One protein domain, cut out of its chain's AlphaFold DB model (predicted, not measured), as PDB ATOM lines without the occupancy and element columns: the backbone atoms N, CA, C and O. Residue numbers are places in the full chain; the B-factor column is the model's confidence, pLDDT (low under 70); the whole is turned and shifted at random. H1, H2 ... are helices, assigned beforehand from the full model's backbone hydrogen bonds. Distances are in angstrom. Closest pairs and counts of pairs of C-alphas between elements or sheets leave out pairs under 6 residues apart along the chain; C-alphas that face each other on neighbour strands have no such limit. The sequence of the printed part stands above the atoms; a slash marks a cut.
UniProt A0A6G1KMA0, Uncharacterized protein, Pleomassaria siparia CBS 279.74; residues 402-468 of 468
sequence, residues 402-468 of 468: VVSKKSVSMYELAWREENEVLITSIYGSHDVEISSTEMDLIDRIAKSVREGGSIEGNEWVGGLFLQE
ATOM      1  N   VAL A 402     -29.733  30.353  15.978       96.69
ATOM      2  CA  VAL A 402     -31.145  30.083  15.712       96.69
ATOM      3  C   VAL A 402     -31.438  28.633  16.081       96.69
ATOM      4  O   VAL A 402     -30.872  27.707  15.492       96.69
ATOM      5  N   VAL A 403     -32.326  28.425  17.048       96.81
ATOM      6  CA  VAL A 403     -32.700  27.091  17.514       96.81
ATOM      7  C   VAL A 403     -33.839  26.552  16.661       96.81
ATOM      8  O   VAL A 403     -34.880  27.180  16.482       96.81
ATOM      9  N   SER A 404     -33.663  25.341  16.138       96.56
ATOM     10  CA  SER A 404     -34.716  24.658  15.390       96.56
ATOM     11  C   SER A 404     -35.872  24.283  16.315       96.56
ATOM     12  O   SER A 404     -35.674  23.637  17.340       96.56
ATOM     13  N   LYS A 405     -37.117  24.549  15.903       95.56
ATOM     14  CA  LYS A 405     -38.328  24.132  16.647       95.56
ATOM     15  C   LYS A 405     -38.374  22.624  16.943       95.56
ATOM     16  O   LYS A 405     -39.085  22.196  17.841       95.56
ATOM     17  N   LYS A 406     -37.616  21.812  16.195       96.88
ATOM     18  CA  LYS A 406     -37.508  20.357  16.393       96.88
ATOM     19  C   LYS A 406     -36.549  19.951  17.516       96.88
ATOM     20  O   LYS A 406     -36.689  18.846  18.023       96.88
ATOM     21  N   SER A 407     -35.565  20.788  17.854       96.56
ATOM     22  CA  SER A 407     -34.622  20.522  18.953       96.56
ATOM     23  C   SER A 407     -35.141  21.017  20.302       96.56
ATOM     24  O   SER A 407     -34.607  20.634  21.338       96.56
ATOM     25  N   VAL A 408     -36.181  21.849  20.288       97.06
ATOM     26  CA  VAL A 408     -36.808  22.419  21.479       97.06
ATOM     27  C   VAL A 408     -37.803  21.429  22.081       97.06
ATOM     28  O   VAL A 408     -38.535  20.737  21.368       97.06
ATOM     29  N   SER A 409     -37.845  21.353  23.412       97.62
ATOM     30  CA  SER A 409     -38.831  20.522  24.108       97.62
ATOM     31  C   SER A 409     -40.260  21.026  23.848       97.62
ATOM     32  O   SER A 409     -40.490  22.224  23.719       97.62
ATOM     33  N   MET A 410     -41.257  20.133  23.828       97.44
ATOM     34  CA  MET A 410     -42.667  20.535  23.640       97.44
ATOM     35  C   MET A 410     -43.145  21.552  24.689       97.44
ATOM     36  O   MET A 410     -43.983  22.398  24.389       97.44
ATOM     37  N   TYR A 411     -42.611  21.471  25.911       97.25
ATOM     38  CA  TYR A 411     -42.894  22.433  26.975       97.25
ATOM     39  C   TYR A 411     -42.341  23.821  26.640       97.25
ATOM     40  O   TYR A 411     -43.080  24.800  26.686       97.25
ATOM     41  N   GLU A 412     -41.065  23.900  26.260       96.75
ATOM     42  CA  GLU A 412     -40.432  25.167  25.886       96.75
ATOM     43  C   GLU A 412     -41.077  25.766  24.632       96.75
ATOM     44  O   GLU A 412     -41.246  26.977  24.553       96.75
ATOM     45  N   LEU A 413     -41.517  24.939  23.680       97.19
ATOM     46  CA  LEU A 413     -42.228  25.411  22.494       97.19
ATOM     47  C   LEU A 413     -43.560  26.078  22.865       97.19
ATOM     48  O   LEU A 413     -43.811  27.201  22.438       97.19
ATOM     49  N   ALA A 414     -44.372  25.443  23.717       97.44
ATOM     50  CA  ALA A 414     -45.614  26.042  24.215       97.44
ATOM     51  C   ALA A 414     -45.354  27.327  25.024       97.44
ATOM     52  O   ALA A 414     -46.092  28.303  24.907       97.44
ATOM     53  N   TRP A 415     -44.278  27.345  25.814       97.56
ATOM     54  CA  TRP A 415     -43.857  28.526  26.562       97.56
ATOM     55  C   TRP A 415     -43.427  29.681  25.645       97.56
ATOM     56  O   TRP A 415     -43.791  30.832  25.893       97.56
ATOM     57  N   ARG A 416     -42.696  29.388  24.561       97.06
ATOM     58  CA  ARG A 416     -42.307  30.375  23.542       97.06
ATOM     59  C   ARG A 416     -43.516  30.923  22.800       97.06
ATOM     60  O   ARG A 416     -43.547  32.118  22.546       97.06
ATOM     61  N   GLU A 417     -44.506  30.088  22.490       96.88
ATOM     62  CA  GLU A 417     -45.767  30.533  21.879       96.88
ATOM     63  C   GLU A 417     -46.544  31.481  22.806       96.88
ATOM     64  O   GLU A 417     -47.090  32.482  22.348       96.88
ATOM     65  N   GLU A 418     -46.567  31.221  24.119       97.00
ATOM     66  CA  GLU A 418     -47.230  32.111  25.081       97.00
ATOM     67  C   GLU A 418     -46.485  33.447  25.268       97.00
ATOM     68  O   GLU A 418     -47.113  34.483  25.494       97.00
ATOM     69  N   ASN A 419     -45.153  33.439  25.151       96.56
ATOM     70  CA  ASN A 419     -44.294  34.601  25.391       96.56
ATOM     71  C   ASN A 419     -43.689  35.204  24.108       96.56
ATOM     72  O   ASN A 419     -42.753  36.000  24.193       96.56
ATOM     73  N   GLU A 420     -44.216  34.865  22.926       96.06
ATOM     74  CA  GLU A 420     -43.620  35.199  21.621       96.06
ATOM     75  C   GLU A 420     -43.353  36.700  21.468       96.06
ATOM     76  O   GLU A 420     -42.257  37.110  21.078       96.06
ATOM     77  N   VAL A 421     -44.338  37.524  21.840       95.06
ATOM     78  CA  VAL A 421     -44.248  38.988  21.769       95.06
ATOM     79  C   VAL A 421     -43.110  39.494  22.649       95.06
ATOM     80  O   VAL A 421     -42.272  40.257  22.188       95.06
ATOM     81  N   LEU A 422     -43.024  39.027  23.897       94.88
ATOM     82  CA  LEU A 422     -42.016  39.501  24.844       94.88
ATOM     83  C   LEU A 422     -40.601  39.064  24.441       94.88
ATOM     84  O   LEU A 422     -39.666  39.860  24.522       94.88
ATOM     85  N   ILE A 423     -40.447  37.821  23.979       96.25
ATOM     86  CA  ILE A 423     -39.168  37.298  23.483       96.25
ATOM     87  C   ILE A 423     -38.706  38.118  22.273       96.25
ATOM     88  O   ILE A 423     -37.558  38.565  22.239       96.25
ATOM     89  N   THR A 424     -39.610  38.374  21.325       96.12
ATOM     90  CA  THR A 424     -39.322  39.186  20.135       96.12
ATOM     91  C   THR A 424     -38.955  40.618  20.526       96.12
ATOM     92  O   THR A 424     -37.938  41.126  20.066       96.12
ATOM     93  N   SER A 425     -39.667  41.235  21.472       94.44
ATOM     94  CA  SER A 425     -39.348  42.585  21.950       94.44
ATOM     95  C   SER A 425     -37.996  42.686  22.669       94.44
ATOM     96  O   SER A 425     -37.372  43.752  22.641       94.44
ATOM     97  N   ILE A 426     -37.523  41.621  23.328       95.31
ATOM     98  CA  ILE A 426     -36.244  41.613  24.061       95.31
ATOM     99  C   ILE A 426     -35.068  41.283  23.135       95.31
ATOM    100  O   ILE A 426     -34.071  42.007  23.130       95.31
ATOM    101  N   TYR A 427     -35.175  40.210  22.349       96.69
ATOM    102  CA  TYR A 427     -34.066  39.681  21.545       96.69
ATOM    103  C   TYR A 427     -34.150  40.020  20.055       96.69
ATOM    104  O   TYR A 427     -33.173  39.834  19.336       96.69
ATOM    105  N   GLY A 428     -35.288  40.514  19.572       95.75
ATOM    106  CA  GLY A 428     -35.533  40.805  18.156       95.75
ATOM    107  C   GLY A 428     -35.886  39.574  17.316       95.75
ATOM    108  O   GLY A 428     -36.130  39.705  16.120       95.75
ATOM    109  N   SER A 429     -35.904  38.377  17.908       95.56
ATOM    110  CA  SER A 429     -36.261  37.119  17.243       95.56
ATOM    111  C   SER A 429     -36.821  36.116  18.255       95.56
ATOM    112  O   SER A 429     -36.390  36.087  19.407       95.56
ATOM    113  N   HIS A 430     -37.773  35.284  17.822       96.00
ATOM    114  CA  HIS A 430     -38.428  34.267  18.657       96.00
ATOM    115  C   HIS A 430     -37.699  32.910  18.662       96.00
ATOM    116  O   HIS A 430     -37.906  32.100  19.569       96.00
ATOM    117  N   ASP A 431     -36.810  32.673  17.691       96.44
ATOM    118  CA  ASP A 431     -36.077  31.410  17.508       96.44
ATOM    119  C   ASP A 431     -34.652  31.467  18.105       96.44
ATOM    120  O   ASP A 431     -33.724  30.842  17.604       96.44
ATOM    121  N   VAL A 432     -34.450  32.254  19.161       97.06
ATOM    122  CA  VAL A 432     -33.148  32.443  19.828       97.06
ATOM    123  C   VAL A 432     -32.909  31.358  20.878       97.06
ATOM    124  O   VAL A 432     -33.856  30.956  21.550       97.06
ATOM    125  N   GLU A 433     -31.678  30.879  21.066       96.00
ATOM    126  CA  GLU A 433     -31.342  30.000  22.198       96.00
ATOM    127  C   GLU A 433     -31.483  30.760  23.523       96.00
ATOM    128  O   GLU A 433     -30.826  31.779  23.723       96.00
ATOM    129  N   ILE A 434     -32.371  30.289  24.405       96.56
ATOM    130  CA  ILE A 434     -32.676  30.937  25.687       96.56
ATOM    131  C   ILE A 434     -32.275  29.969  26.796       96.56
ATOM    132  O   ILE A 434     -32.729  28.826  26.833       96.56
ATOM    133  N   SER A 435     -31.427  30.428  27.709       96.38
ATOM    134  CA  SER A 435     -31.050  29.666  28.899       96.38
ATOM    135  C   SER A 435     -32.218  29.550  29.883       96.38
ATOM    136  O   SER A 435     -33.088  30.419  29.950       96.38
ATOM    137  N   SER A 436     -32.222  28.520  30.732       96.00
ATOM    138  CA  SER A 436     -33.260  28.361  31.763       96.00
ATOM    139  C   SER A 436     -33.360  29.570  32.703       96.00
ATOM    140  O   SER A 436     -34.455  29.957  33.100       96.00
ATOM    141  N   THR A 437     -32.236  30.225  33.003       96.88
ATOM    142  CA  THR A 437     -32.208  31.451  33.814       96.88
ATOM    143  C   THR A 437     -32.864  32.639  33.115       96.88
ATOM    144  O   THR A 437     -33.517  33.455  33.764       96.88
ATOM    145  N   GLU A 438     -32.710  32.749  31.794       95.81
ATOM    146  CA  GLU A 438     -33.386  33.778  31.003       95.81
ATOM    147  C   GLU A 438     -34.881  33.481  30.871       95.81
ATOM    148  O   GLU A 438     -35.679  34.412  30.946       95.81
ATOM    149  N   MET A 439     -35.281  32.208  30.751       96.69
ATOM    150  CA  MET A 439     -36.698  31.820  30.784       96.69
ATOM    151  C   MET A 439     -37.359  32.256  32.099       96.69
ATOM    152  O   MET A 439     -38.390  32.924  32.065       96.69
ATOM    153  N   ASP A 440     -36.724  31.984  33.246       96.38
ATOM    154  CA  ASP A 440     -37.214  32.417  34.564       96.38
ATOM    155  C   ASP A 440     -37.352  33.945  34.662       96.38
ATOM    156  O   ASP A 440     -38.283  34.467  35.286       96.38
ATOM    157  N   LEU A 441     -36.413  34.686  34.068       94.88
ATOM    158  CA  LEU A 441     -36.457  36.145  34.023       94.88
ATOM    159  C   LEU A 441     -37.631  36.635  33.169       94.88
ATOM    160  O   LEU A 441     -38.387  37.504  33.607       94.88
ATOM    161  N   ILE A 442     -37.799  36.065  31.976       95.69
ATOM    162  CA  ILE A 442     -38.882  36.402  31.049       95.69
ATOM    163  C   ILE A 442     -40.230  36.080  31.683       95.69
ATOM    164  O   ILE A 442     -41.130  36.907  31.610       95.69
ATOM    165  N   ASP A 443     -40.355  34.968  32.406       95.88
ATOM    166  CA  ASP A 443     -41.576  34.629  33.137       95.88
ATOM    167  C   ASP A 443     -41.907  35.633  34.236       95.88
ATOM    168  O   ASP A 443     -43.075  35.990  34.418       95.88
ATOM    169  N   ARG A 444     -40.902  36.138  34.963       93.12
ATOM    170  CA  ARG A 444     -41.114  37.204  35.955       93.12
ATOM    171  C   ARG A 444     -41.581  38.494  35.292       93.12
ATOM    172  O   ARG A 444     -42.500  39.127  35.812       93.12
ATOM    173  N   ILE A 445     -40.994  38.859  34.153       90.94
ATOM    174  CA  ILE A 445     -41.400  40.041  33.383       90.94
ATOM    175  C   ILE A 445     -42.823  39.845  32.848       90.94
ATOM    176  O   ILE A 445     -43.688  40.672  33.115       90.94
ATOM    177  N   ALA A 446     -43.105  38.727  32.183       92.69
ATOM    178  CA  ALA A 446     -44.419  38.390  31.644       92.69
ATOM    179  C   ALA A 446     -45.487  38.365  32.740       92.69
ATOM    180  O   ALA A 446     -46.582  38.892  32.564       92.69
ATOM    181  N   LYS A 447     -45.174  37.791  33.906       92.81
ATOM    182  CA  LYS A 447     -46.051  37.820  35.078       92.81
ATOM    183  C   LYS A 447     -46.300  39.252  35.551       92.81
ATOM    184  O   LYS A 447     -47.457  39.617  35.720       92.81
ATOM    185  N   SER A 448     -45.254  40.067  35.686       87.50
ATOM    186  CA  SER A 448     -45.384  41.472  36.088       87.50
ATOM    187  C   SER A 448     -46.220  42.291  35.098       87.50
ATOM    188  O   SER A 448     -47.037  43.106  35.524       87.50
ATOM    189  N   VAL A 449     -46.068  42.048  33.793       87.25
ATOM    190  CA  VAL A 449     -46.849  42.701  32.733       87.25
ATOM    191  C   VAL A 449     -48.309  42.229  32.755       87.25
ATOM    192  O   VAL A 449     -49.217  43.056  32.706       87.25
ATOM    193  N   ARG A 450     -48.566  40.918  32.895       87.94
ATOM    194  CA  ARG A 450     -49.927  40.338  32.957       87.94
ATOM    195  C   ARG A 450     -50.700  40.736  34.207       87.94
ATOM    196  O   ARG A 450     -51.907  40.931  34.134       87.94
ATOM    197  N   GLU A 451     -50.017  40.887  35.337       87.81
ATOM    198  CA  GLU A 451     -50.598  41.408  36.584       87.81
ATOM    199  C   GLU A 451     -50.906  42.919  36.495       87.81
ATOM    200  O   GLU A 451     -51.272  43.553  37.482       87.81
ATOM    201  N   GLY A 452     -50.811  43.488  35.289       70.38
ATOM    202  CA  GLY A 452     -51.222  44.841  34.954       70.38
ATOM    203  C   GLY A 452     -50.142  45.872  35.210       70.38
ATOM    204  O   GLY A 452     -50.461  47.055  35.195       70.38
ATOM    205  N   GLY A 453     -48.901  45.455  35.505       60.22
ATOM    206  CA  GLY A 453     -47.830  46.378  35.873       60.22
ATOM    207  C   GLY A 453     -48.269  47.379  36.941       60.22
ATOM    208  O   GLY A 453     -47.724  48.476  36.989       60.22
ATOM    209  N   SER A 454     -49.271  47.023  37.762       54.47
ATOM    210  CA  SER A 454     -50.023  47.943  38.623       54.47
ATOM    211  C   SER A 454     -49.227  48.306  39.877       54.47
ATOM    212  O   SER A 454     -49.772  48.469  40.966       54.47
ATOM    213  N   ILE A 455     -47.910  48.411  39.730       64.38
ATOM    214  CA  ILE A 455     -47.121  49.302  40.553       64.38
ATOM    215  C   ILE A 455     -47.439  50.686  39.997       64.38
ATOM    216  O   ILE A 455     -46.939  51.068  38.936       64.38
ATOM    217  N   GLU A 456     -48.340  51.384  40.680       70.31
ATOM    218  CA  GLU A 456     -48.747  52.747  40.351       70.31
ATOM    219  C   GLU A 456     -47.507  53.589  39.998       70.31
ATOM    220  O   GLU A 456     -46.545  53.662  40.765       70.31
ATOM    221  N   GLY A 457     -47.486  54.142  38.780       70.31
ATOM    222  CA  GLY A 457     -46.360  54.923  38.262       70.31
ATOM    223  C   GLY A 457     -45.354  54.191  37.357       70.31
ATOM    224  O   GLY A 457     -44.532  54.877  36.746       70.31
ATOM    225  N   ASN A 458     -45.438  52.862  37.189       73.44
ATOM    226  CA  ASN A 458     -44.542  52.066  36.323       73.44
ATOM    227  C   ASN A 458     -45.190  51.521  35.040       73.44
ATOM    228  O   ASN A 458     -44.573  50.751  34.307       73.44
ATOM    229  N   GLU A 459     -46.404  51.956  34.721       81.88
ATOM    230  CA  GLU A 459     -47.145  51.558  33.512       81.88
ATOM    231  C   GLU A 459     -46.348  51.801  32.217       81.88
ATOM    232  O   GLU A 459     -46.423  51.024  31.264       81.88
ATOM    233  N   TRP A 460     -45.515  52.846  32.211       77.44
ATOM    234  CA  TRP A 460     -44.646  53.208  31.090       77.44
ATOM    235  C   TRP A 460     -43.649  52.101  30.717       77.44
ATOM    236  O   TRP A 460     -43.275  51.992  29.550       77.44
ATOM    237  N   VAL A 461     -43.263  51.242  31.670       78.50
ATOM    238  CA  VAL A 461     -42.350  50.115  31.429       78.50
ATOM    239  C   VAL A 461     -43.007  49.074  30.524       78.50
ATOM    240  O   VAL A 461     -42.352  48.554  29.628       78.50
ATOM    241  N   GLY A 462     -44.308  48.814  30.689       80.62
ATOM    242  CA  GLY A 462     -45.054  47.934  29.783       80.62
ATOM    243  C   GLY A 462     -45.093  48.481  28.355       80.62
ATOM    244  O   GLY A 462     -44.952  47.724  27.395       80.62
ATOM    245  N   GLY A 463     -45.190  49.807  28.215       83.81
ATOM    246  CA  GLY A 463     -45.125  50.496  26.925       83.81
ATOM    247  C   GLY A 463     -43.806  50.280  26.176       83.81
ATOM    248  O   GLY A 463     -43.825  50.179  24.953       83.81
ATOM    249  N   LEU A 464     -42.681  50.123  26.886       85.06
ATOM    250  CA  LEU A 464     -41.373  49.884  26.260       85.06
ATOM    251  C   LEU A 464     -41.284  48.547  25.520       85.06
ATOM    252  O   LEU A 464     -40.559  48.440  24.535       85.06
ATOM    253  N   PHE A 465     -42.007  47.530  25.990       82.75
ATOM    254  CA  PHE A 465     -42.002  46.202  25.374       82.75
ATOM    255  C   PHE A 465     -43.066  46.048  24.280       82.75
ATOM    256  O   PHE A 465     -42.996  45.092  23.514       82.75
ATOM    257  N   LEU A 466     -44.039  46.965  24.211       80.50
ATOM    258  CA  LEU A 466     -45.155  46.937  23.255       80.50
ATOM    259  C   LEU A 466     -45.016  47.962  22.116       80.50
ATOM    260  O   LEU A 466     -45.814  47.936  21.185       80.50
ATOM    261  N   GLN A 467     -44.039  48.872  22.189       72.56
ATOM    262  CA  GLN A 467     -43.679  49.772  21.092       72.56
ATOM    263  C   GLN A 467     -42.885  49.007  20.024       72.56
ATOM    264  O   GLN A 467     -41.655  49.064  19.989       72.56
ATOM    265  N   GLU A 468     -43.588  48.292  19.151       55.03
ATOM    266  CA  GLU A 468     -43.060  47.870  17.847       55.03
ATOM    267  C   GLU A 468     -44.111  47.999  16.744       55.03
ATOM    268  O   GLU A 468     -45.283  47.623  16.981       55.03
TER     269      GLU A 468
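Overview. This is residues 402 to 468 of the 468 residues of an uncharacterized protein of Pleomassaria siparia CBS 279.74 (UniProt A0A6G1KMA0). Four short helices make a small elongated body in which H2 and H3 take the middle, running at a steep angle to each other, with H1 toward one end of the long axis and H4 toward the other. Residues 402 to 409 lie beyond H1 at its end of the body, and the loop of residues 451 to 458 turns the chain from H3 back into H4 at the other. The printed part has 67 residues, with four named helices in the order H1, H2, H3, H4 and no named strand. The class is all helix, with 40 of the 67 residues in the helices. The whole is only just compact, close to loose, with a radius of gyration of the C-alphas of 12.8 A and spans of 41 by 21 by 17 A.

Along the chain. The printed part begins at Val 402, with its C-alpha at (-31.145, 30.083, 15.712). H1, residues 410 to 418, begins with C-alpha 410 at (-42.667, 20.535, 23.640) and measures 12.5 A from first to last C-alpha. After Asn 419 comes H2, residues 420 to 427, 10.6 A long. H3, residues 436 to 450, is the longest helix at 20.6 A. H4, residues 459 to 466, is 11.4 A long and ends with C-alpha 466 at (-45.155, 46.937, 23.255).

Arrangement. H1 and H2 are close but not clearly touching, about perpendicular at 87 degrees, and their closest C-alphas, those of Arg 416 and Ile 423, are 7.6 A apart. H1 and H3 are near each other, with 6 pairs of C-alphas within 10 A. H2 and H3 only just touch, with 3 pairs of C-alphas within 8 A. H3 touches H2 with residues 442 to 446 alone, and the closest C-alphas of the two helices are those of Leu 422 and Ala 446, 7.3 A apart. These two helices run opposite ways at a steep tilt of 60 degrees. H2 and H4 touch, about perpendicular at 89 degrees, and their closest C-alphas, those of Ser 425 and Phe 465, are 5.6 A apart. H3 and H4 are close but not clearly touching, opposite ways at a steep tilt of 57 degrees, and their closest C-alphas, those of Val 449 and Gly 462, are 6.3 A apart. H1 and H4 are apart. In H1, H2 and H3 every O i to N i+4 pair is within hydrogen-bond range; in H4 2 of 4 are, beside 5 of 5 O i to N i+3 pairs.

Size, cuts and confidence. The two C-alphas farthest apart, those of Lys 406 and Gly 457, are 41.8 A apart. The printed part has no cut and ends at Glu 468, the chain's last residue. The link from H1 to H2 is tight, and those from H2 to H3 and from H3 to H4 are short. The mean pLDDT of the printed part is 89.7, and residues 453 to 455 and residue 468 are under 70.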